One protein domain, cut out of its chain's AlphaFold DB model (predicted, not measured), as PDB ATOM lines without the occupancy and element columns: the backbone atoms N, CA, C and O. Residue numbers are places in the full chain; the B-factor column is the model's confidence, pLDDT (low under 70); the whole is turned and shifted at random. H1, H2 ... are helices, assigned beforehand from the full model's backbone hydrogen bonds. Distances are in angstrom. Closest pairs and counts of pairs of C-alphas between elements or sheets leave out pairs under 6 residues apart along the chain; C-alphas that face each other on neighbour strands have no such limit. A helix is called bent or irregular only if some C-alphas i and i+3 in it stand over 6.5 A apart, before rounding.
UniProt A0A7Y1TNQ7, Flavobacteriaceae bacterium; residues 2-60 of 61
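AT A GLANCE: This is residues 2 to 60 of the 61 residues of a protein of Flavobacteriaceae bacterium (UniProt A0A7Y1TNQ7). The model is an L of two arms, one of them the long helix H3 and the other the shorter helices H1 and H2, set one after the other, with the corner where H2 meets the beginning of H3. Beyond the corner, residues 34 to 60, of which 34 to 58 belong to H3, stick out free, and H1 forms the far part of the shorter arm. The printed part has 59 residues with three named helices, in the order H1, H2, H3, and no named strand; its class is all helix. It is extended, with a radius of gyration of the C-alphas of 18.3 A, and flat, spanning 54 by 34 by 10 A.

IN THESE COORDINATES: H3, the longest helix, holds residues 26 to 58 and measures 47.4 A from first to last C-alpha, from C-alpha 26 at (-20.543, 2.089, -19.946) to C-alpha 58 at (-47.967, 18.060, -55.137). It is irregular: C-alphas 29 and 32 are 7.6 A apart, and it has a kink of 45 degrees near residue 33. H2 holds residues 15 to 21 and measures 10.1 A. H1 holds residues 2 to 13, measures 14.6 A and begins with C-alpha 2 at (-52.121, 8.928, -11.256). H1 is neither bent nor irregular, but only just: C-alphas 10 and 13 are 6.2 A apart.

HOW THE PARTS SIT: H3 touches H2 with residues 28 to 32 alone, in 9 pairs of C-alphas within 8 A. The closest C-alphas of the two are those of Arg 21 and Ser 29, 4.4 A apart. Their lines, that of H3 being a rough one, stand at a steep tilt of 67 degrees, only just short of about perpendicular, and they run opposite ways. Their centres are 22.5 A apart. H1 and H2 meet only through their link and are near each other, with 6 pairs of C-alphas within 10 A. H1 and H3 are apart. In H1 and H2 every O i to N i+4 pair is within hydrogen-bond range; in H3, 27 of 29 are.

THE WHOLE: The C-alphas of Glu 24 and Asn 60, the two farthest apart, are 55.8 A from each other. Without the stretch that stands free, the remaining 32 residues span 34 by 14 by 10 A. The printed part has no cut, and both links are tight, with 1 residue between H1 and H2 and 4 between H2 and H3. The mean pLDDT of the printed part is 86.9, and residues 58 to 60 are under 70.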
ATOM      1  N   PHE A   2     -53.530   8.740 -10.847       76.12
ATOM      2  CA  PHE A   2     -52.121   8.928 -11.256       76.12
ATOM      3  C   PHE A   2     -51.102   7.962 -10.617       76.12
ATOM      4  O   PHE A   2     -50.135   7.589 -11.269       76.12
ATOM      5  N   ARG A   3     -51.336   7.491  -9.383       83.38
ATOM      6  CA  ARG A   3     -50.462   6.504  -8.714       83.38
ATOM      7  C   ARG A   3     -50.420   5.143  -9.415       83.38
ATOM      8  O   ARG A   3     -49.368   4.528  -9.425       83.38
ATOM      9  N   ALA A   4     -51.527   4.694 -10.011       84.50
ATOM     10  CA  ALA A   4     -51.572   3.407 -10.711       84.50
ATOM     11  C   ALA A   4     -50.780   3.460 -12.025       84.50
ATOM     12  O   ALA A   4     -50.042   2.537 -12.343       84.50
ATOM     13  N   ILE A   5     -50.886   4.582 -12.742       85.62
ATOM     14  CA  ILE A   5     -50.096   4.841 -13.950       85.62
ATOM     15  C   ILE A   5     -48.612   4.967 -13.588       85.62
ATOM     16  O   ILE A   5     -47.775   4.352 -14.237       85.62
ATOM     17  N   GLY A   6     -48.292   5.704 -12.518       85.12
ATOM     18  CA  GLY A   6     -46.928   5.797 -11.999       85.12
ATOM     19  C   GLY A   6     -46.348   4.419 -11.686       85.12
ATOM     20  O   GLY A   6     -45.300   4.082 -12.222       85.12
ATOM     21  N   ASN A   7     -47.084   3.605 -10.921       87.19
ATOM     22  CA  ASN A   7     -46.656   2.259 -10.548       87.19
ATOM     23  C   ASN A   7     -46.462   1.354 -11.773       87.19
ATOM     24  O   ASN A   7     -45.489   0.619 -11.841       87.19
ATOM     25  N   PHE A   8     -47.335   1.455 -12.782       87.94
ATOM     26  CA  PHE A   8     -47.182   0.709 -14.029       87.94
ATOM     27  C   PHE A   8     -45.865   1.032 -14.741       87.94
ATOM     28  O   PHE A   8     -45.149   0.119 -15.143       87.94
ATOM     29  N   PHE A   9     -45.522   2.312 -14.894       86.19
ATOM     30  CA  PHE A   9     -44.291   2.687 -15.583       86.19
ATOM     31  C   PHE A   9     -43.041   2.374 -14.761       86.19
ATOM     32  O   PHE A   9     -42.059   1.926 -15.340       86.19
ATOM     33  N   THR A  10     -43.071   2.540 -13.438       83.88
ATOM     34  CA  THR A  10     -41.910   2.242 -12.588       83.88
ATOM     35  C   THR A  10     -41.698   0.750 -12.346       83.88
ATOM     36  O   THR A  10     -40.555   0.323 -12.294       83.88
ATOM     37  N   GLU A  11     -42.754  -0.059 -12.224       84.94
ATOM     38  CA  GLU A  11     -42.601  -1.505 -11.988       84.94
ATOM     39  C   GLU A  11     -42.533  -2.330 -13.271       84.94
ATOM     40  O   GLU A  11     -41.841  -3.342 -13.295       84.94
ATOM     41  N   TYR A  12     -43.245  -1.937 -14.332       84.44
ATOM     42  CA  TYR A  12     -43.390  -2.766 -15.535       84.44
ATOM     43  C   TYR A  12     -42.870  -2.073 -16.793       84.44
ATOM     44  O   TYR A  12     -42.072  -2.650 -17.530       84.44
ATOM     45  N   GLY A  13     -43.287  -0.829 -17.042       83.69
ATOM     46  CA  GLY A  13     -42.944  -0.088 -18.260       83.69
ATOM     47  C   GLY A  13     -41.445   0.181 -18.415       83.69
ATOM     48  O   GLY A  13     -40.933   0.166 -19.531       83.69
ATOM     49  N   PHE A  14     -40.735   0.367 -17.302       85.75
ATOM     50  CA  PHE A  14     -39.296   0.626 -17.270       85.75
ATOM     51  C   PHE A  14     -38.484  -0.485 -16.599       85.75
ATOM     52  O   PHE A  14     -37.280  -0.321 -16.432       85.75
ATOM     53  N   ALA A  15     -39.079  -1.648 -16.313       86.00
ATOM     54  CA  ALA A  15     -38.377  -2.765 -15.671       86.00
ATOM     55  C   ALA A  15     -37.110  -3.185 -16.434       86.00
ATOM     56  O   ALA A  15     -36.048  -3.402 -15.855       86.00
ATOM     57  N   VAL A  16     -37.214  -3.250 -17.765       82.75
ATOM     58  CA  VAL A  16     -36.079  -3.570 -18.639       82.75
ATOM     59  C   VAL A  16     -35.018  -2.470 -18.570       82.75
ATOM     60  O   VAL A  16     -33.832  -2.768 -18.500       82.75
ATOM     61  N   TYR A  17     -35.423  -1.199 -18.551       85.88
ATOM     62  CA  TYR A  17     -34.491  -0.077 -18.440       85.88
ATOM     63  C   TYR A  17     -33.730  -0.100 -17.108       85.88
ATOM     64  O   TYR A  17     -32.501  -0.004 -17.113       85.88
ATOM     65  N   ASP A  18     -34.430  -0.310 -15.992       85.50
ATOM     66  CA  ASP A  18     -33.820  -0.385 -14.663       85.50
ATOM     67  C   ASP A  18     -32.867  -1.576 -14.526       85.50
ATOM     68  O   ASP A  18     -31.807  -1.436 -13.916       85.50
ATOM     69  N   ALA A  19     -33.163  -2.714 -15.162       84.69
ATOM     70  CA  ALA A  19     -32.273  -3.875 -15.153       84.69
ATOM     71  C   ALA A  19     -30.902  -3.583 -15.788       84.69
ATOM     72  O   ALA A  19     -29.878  -4.056 -15.294       84.69
ATOM     73  N   PHE A  20     -30.861  -2.791 -16.863       85.25
ATOM     74  CA  PHE A  20     -29.613  -2.472 -17.556       85.25
ATOM     75  C   PHE A  20     -28.912  -1.236 -16.988       85.25
ATOM     76  O   PHE A  20     -27.682  -1.212 -16.961       85.25
ATOM     77  N   ARG A  21     -29.636  -0.223 -16.487       82.56
ATOM     78  CA  ARG A  21     -29.015   1.063 -16.107       82.56
ATOM     79  C   ARG A  21     -28.001   0.958 -14.963       82.56
ATOM     80  O   ARG A  21     -27.125   1.812 -14.865       82.56
ATOM     81  N   PHE A  22     -28.138  -0.042 -14.094       83.12
ATOM     82  CA  PHE A  22     -27.258  -0.247 -12.937       83.12
ATOM     83  C   PHE A  22     -26.143  -1.272 -13.184       83.12
ATOM     84  O   PHE A  22     -25.412  -1.616 -12.260       83.12
ATOM     85  N   THR A  23     -26.006  -1.768 -14.415       87.81
ATOM     86  CA  THR A  23     -24.922  -2.693 -14.767       87.81
ATOM     87  C   THR A  23     -23.572  -1.982 -14.797       87.81
ATOM     88  O   THR A  23     -23.482  -0.819 -15.196       87.81
ATOM     89  N   GLU A  24     -22.513  -2.683 -14.384       83.50
ATOM     90  CA  GLU A  24     -21.147  -2.174 -14.488       83.50
ATOM     91  C   GLU A  24     -20.664  -2.249 -15.940       83.50
ATOM     92  O   GLU A  24     -20.664  -3.308 -16.569       83.50
ATOM     93  N   GLY A  25     -20.243  -1.104 -16.475       85.94
ATOM     94  CA  GLY A  25     -19.724  -0.984 -17.833       85.94
ATOM     95  C   GLY A  25     -20.560  -0.041 -18.688       85.94
ATOM     96  O   GLY A  25     -21.740  -0.264 -18.939       85.94
ATOM     97  N   TRP A  26     -19.903   0.998 -19.207       85.00
ATOM     98  CA  TRP A  26     -20.543   2.089 -19.946       85.00
ATOM     99  C   TRP A  26     -21.427   1.624 -21.116       85.00
ATOM    100  O   TRP A  26     -22.489   2.197 -21.346       85.00
ATOM    101  N   TRP A  27     -21.029   0.566 -21.827       86.50
ATOM    102  CA  TRP A  27     -21.812   0.010 -22.932       86.50
ATOM    103  C   TRP A  27     -23.100  -0.674 -22.469       86.50
ATOM    104  O   TRP A  27     -24.157  -0.455 -23.060       86.50
ATOM    105  N   ALA A  28     -23.026  -1.468 -21.401       86.81
ATOM    106  CA  ALA A  28     -24.173  -2.198 -20.875       86.81
ATOM    107  C   ALA A  28     -25.205  -1.239 -20.263       86.81
ATOM    108  O   ALA A  28     -26.391  -1.333 -20.588       86.81
ATOM    109  N   SER A  29     -24.757  -0.234 -19.499       89.19
ATOM    110  CA  SER A  29     -25.651   0.761 -18.893       89.19
ATOM    111  C   SER A  29     -26.375   1.641 -19.923       89.19
ATOM    112  O   SER A  29     -27.425   2.202 -19.617       89.19
ATOM    113  N   ASN A  30     -25.838   1.777 -21.144       91.75
ATOM    114  CA  ASN A  30     -26.405   2.630 -22.195       91.75
ATOM    115  C   ASN A  30     -27.161   1.876 -23.297       91.75
ATOM    116  O   ASN A  30     -27.766   2.526 -24.150       91.75
ATOM    117  N   LEU A  31     -27.187   0.542 -23.280       90.19
ATOM    118  CA  LEU A  31     -27.795  -0.270 -24.340       90.19
ATOM    119  C   LEU A  31     -29.242   0.147 -24.655       90.19
ATOM    120  O   LEU A  31     -29.603   0.346 -25.815       90.19
ATOM    121  N   VAL A  32     -30.063   0.341 -23.622       89.75
ATOM    122  CA  VAL A  32     -31.476   0.716 -23.787       89.75
ATOM    123  C   VAL A  32     -31.621   2.127 -24.371       89.75
ATOM    124  O   VAL A  32     -32.441   2.338 -25.264       89.75
ATOM    125  N   ASN A  33     -30.774   3.076 -23.952       90.56
ATOM    126  CA  ASN A  33     -30.747   4.427 -24.527       90.56
ATOM    127  C   ASN A  33     -30.381   4.388 -26.017       90.56
ATOM    128  O   ASN A  33     -30.998   5.081 -26.826       90.56
ATOM    129  N   MET A  34     -29.407   3.552 -26.392       91.81
ATOM    130  CA  MET A  34     -28.987   3.394 -27.786       91.81
ATOM    131  C   MET A  34     -30.111   2.847 -28.666       91.81
ATOM    132  O   MET A  34     -30.307   3.345 -29.775       91.81
ATOM    133  N   ILE A  35     -30.880   1.873 -28.173       92.19
ATOM    134  CA  ILE A  35     -32.029   1.317 -28.899       92.19
ATOM    135  C   ILE A  35     -33.104   2.387 -29.113       92.19
ATOM    136  O   ILE A  35     -33.538   2.593 -30.246       92.19
ATOM    137  N   ILE A  36     -33.502   3.100 -28.054       91.62
ATOM    138  CA  ILE A  36     -34.548   4.132 -28.136       91.62
ATOM    139  C   ILE A  36     -34.143   5.238 -29.113       91.62
ATOM    140  O   ILE A  36     -34.933   5.606 -29.984       91.62
ATOM    141  N   LEU A  37     -32.907   5.735 -29.012       95.31
ATOM    142  CA  LEU A  37     -32.404   6.762 -29.924       95.31
ATOM    143  C   LEU A  37     -32.377   6.263 -31.368       95.31
ATOM    144  O   LEU A  37     -32.855   6.960 -32.257       95.31
ATOM    145  N   THR A  38     -31.875   5.052 -31.609       97.19
ATOM    146  CA  THR A  38     -31.777   4.485 -32.962       97.19
ATOM    147  C   THR A  38     -33.153   4.344 -33.608       97.19
ATOM    148  O   THR A  38     -33.348   4.776 -34.744       97.19
ATOM    149  N   VAL A  39     -34.134   3.806 -32.879       96.62
ATOM    150  CA  VAL A  39     -35.517   3.683 -33.367       96.62
ATOM    151  C   VAL A  39     -36.134   5.062 -33.612       96.62
ATOM    152  O   VAL A  39     -36.768   5.268 -34.648       96.62
ATOM    153  N   GLY A  40     -35.901   6.022 -32.713       96.19
ATOM    154  CA  GLY A  40     -36.344   7.405 -32.876       96.19
ATOM    155  C   GLY A  40     -35.783   8.059 -34.142       96.19
ATOM    156  O   GLY A  40     -36.536   8.659 -34.907       96.19
ATOM    157  N   PHE A  41     -34.488   7.882 -34.416       97.56
ATOM    158  CA  PHE A  41     -33.858   8.375 -35.641       97.56
ATOM    159  C   PHE A  41     -34.427   7.702 -36.893       97.56
ATOM    160  O   PHE A  41     -34.771   8.403 -37.842       97.56
ATOM    161  N   ILE A  42     -34.579   6.372 -36.902       97.88
ATOM    162  CA  ILE A  42     -35.164   5.641 -38.041       97.88
ATOM    163  C   ILE A  42     -36.573   6.157 -38.344       97.88
ATOM    164  O   ILE A  42     -36.881   6.466 -39.496       97.88
ATOM    165  N   ALA A  43     -37.416   6.293 -37.318       97.00
ATOM    166  CA  ALA A  43     -38.760   6.830 -37.471       97.00
ATOM    167  C   ALA A  43     -38.719   8.271 -37.999       97.00
ATOM    168  O   ALA A  43     -39.380   8.587 -38.986       97.00
ATOM    169  N   MET A  44     -37.888   9.136 -37.418       96.69
ATOM    170  CA  MET A  44     -37.744  10.515 -37.879       96.69
ATOM    171  C   MET A  44     -37.345  10.585 -39.361       96.69
ATOM    172  O   MET A  44     -37.995  11.291 -40.131       96.69
ATOM    173  N   PHE A  45     -36.335   9.824 -39.797       97.00
ATOM    174  CA  PHE A  45     -35.908   9.806 -41.199       97.00
ATOM    175  C   PHE A  45     -36.970   9.227 -42.137       97.00
ATOM    176  O   PHE A  45     -37.161   9.759 -43.232       97.00
ATOM    177  N   TYR A  46     -37.699   8.189 -41.716       96.25
ATOM    178  CA  TYR A  46     -38.834   7.670 -42.477       96.25
ATOM    179  C   TYR A  46     -39.893   8.758 -42.694       96.25
ATOM    180  O   TYR A  46     -40.298   9.002 -43.831       96.25
ATOM    181  N   TRP A  47     -40.300   9.460 -41.633       95.38
ATOM    182  CA  TRP A  47     -41.319  10.510 -41.718       95.38
ATOM    183  C   TRP A  47     -40.854  11.714 -42.544       95.38
ATOM    184  O   TRP A  47     -41.613  12.204 -43.378       95.38
ATOM    185  N   LEU A  48     -39.600  12.152 -42.389       95.00
ATOM    186  CA  LEU A  48     -39.007  13.195 -43.236       95.00
ATOM    187  C   LEU A  48     -39.025  12.792 -44.721       95.00
ATOM    188  O   LEU A  48     -39.397  13.593 -45.581       95.00
ATOM    189  N   GLY A  49     -38.686  11.535 -45.022       92.75
ATOM    190  CA  GLY A  49     -38.760  10.982 -46.374       92.75
ATOM    191  C   GLY A  49     -40.182  10.978 -46.938       92.75
ATOM    192  O   GLY A  49     -40.386  11.370 -48.088       92.75
ATOM    193  N   GLN A  50     -41.179  10.602 -46.131       92.62
ATOM    194  CA  GLN A  50     -42.587  10.640 -46.543       92.62
ATOM    195  C   GLN A  50     -43.063  12.068 -46.821       92.62
ATOM    196  O   GLN A  50     -43.677  12.312 -47.859       92.62
ATOM    197  N   MET A  51     -42.736  13.033 -45.957       90.50
ATOM    198  CA  MET A  51     -43.103  14.436 -46.177       90.50
ATOM    199  C   MET A  51     -42.500  14.987 -47.472       90.50
ATOM    200  O   MET A  51     -43.211  15.605 -48.260       90.50
ATOM    201  N   SER A  52     -41.222  14.704 -47.739       88.06
ATOM    202  CA  SER A  52     -40.566  15.106 -48.990       88.06
ATOM    203  C   SER A  52     -41.216  14.456 -50.219       88.06
ATOM    204  O   SER A  52     -41.476  15.121 -51.225       88.06
ATOM    205  N   LYS A  53     -41.571  13.168 -50.131       84.81
ATOM    206  CA  LYS A  53     -42.284  12.457 -51.199       84.81
ATOM    207  C   LYS A  53     -43.643  13.096 -51.493       84.81
ATOM    208  O   LYS A  53     -43.956  13.318 -52.661       84.81
ATOM    209  N   HIS A  54     -44.432  13.405 -50.467       83.75
ATOM    210  CA  HIS A  54     -45.742  14.035 -50.638       83.75
ATOM    211  C   HIS A  54     -45.638  15.480 -51.140       83.75
ATOM    212  O   HIS A  54     -46.395  15.857 -52.031       83.75
ATOM    213  N   ALA A  55     -44.656  16.251 -50.664       79.94
ATOM    214  CA  ALA A  55     -44.380  17.595 -51.170       79.94
ATOM    215  C   ALA A  55     -44.016  17.580 -52.665       79.94
ATOM    216  O   ALA A  55     -44.526  18.385 -53.440       79.94
ATOM    217  N   ARG A  56     -43.187  16.620 -53.102       74.25
ATOM    218  CA  ARG A  56     -42.797  16.486 -54.513       74.25
ATOM    219  C   ARG A  56     -43.952  16.046 -55.416       74.25
ATOM    220  O   ARG A  56     -44.022  16.487 -56.553       74.25
ATOM    221  N   VAL A  57     -44.847  15.184 -54.929       78.38
ATOM    222  CA  VAL A  57     -46.042  14.767 -55.687       78.38
ATOM    223  C   VAL A  57     -46.986  15.947 -55.932       78.38
ATOM    224  O   VAL A  57     -47.519  16.056 -57.028       78.38
ATOM    225  N   GLY A  58     -47.138  16.860 -54.968       65.38
ATOM    226  CA  GLY A  58     -47.967  18.060 -55.137       65.38
ATOM    227  C   GLY A  58     -47.422  19.089 -56.137       65.38
ATOM    228  O   GLY A  58     -48.202  19.857 -56.677       65.38
ATOM    229  N   ASN A  59     -46.113  19.098 -56.409       61.38
ATOM    230  CA  ASN A  59     -45.476  20.027 -57.357       61.38
ATOM    231  C   ASN A  59     -45.498  19.535 -58.819       61.38
ATOM    232  O   ASN A  59     -45.121  20.273 -59.724       61.38
ATOM    233  N   ASN A  60     -45.879  18.276 -59.048       58.03
ATOM    234  CA  ASN A  60     -45.906  17.650 -60.374       58.03
ATOM    235  C   ASN A  60     -47.342  17.459 -60.913       58.03
ATOM    236  O   ASN A  60     -47.528  16.711 -61.874       58.03
TER     237      ASN A  60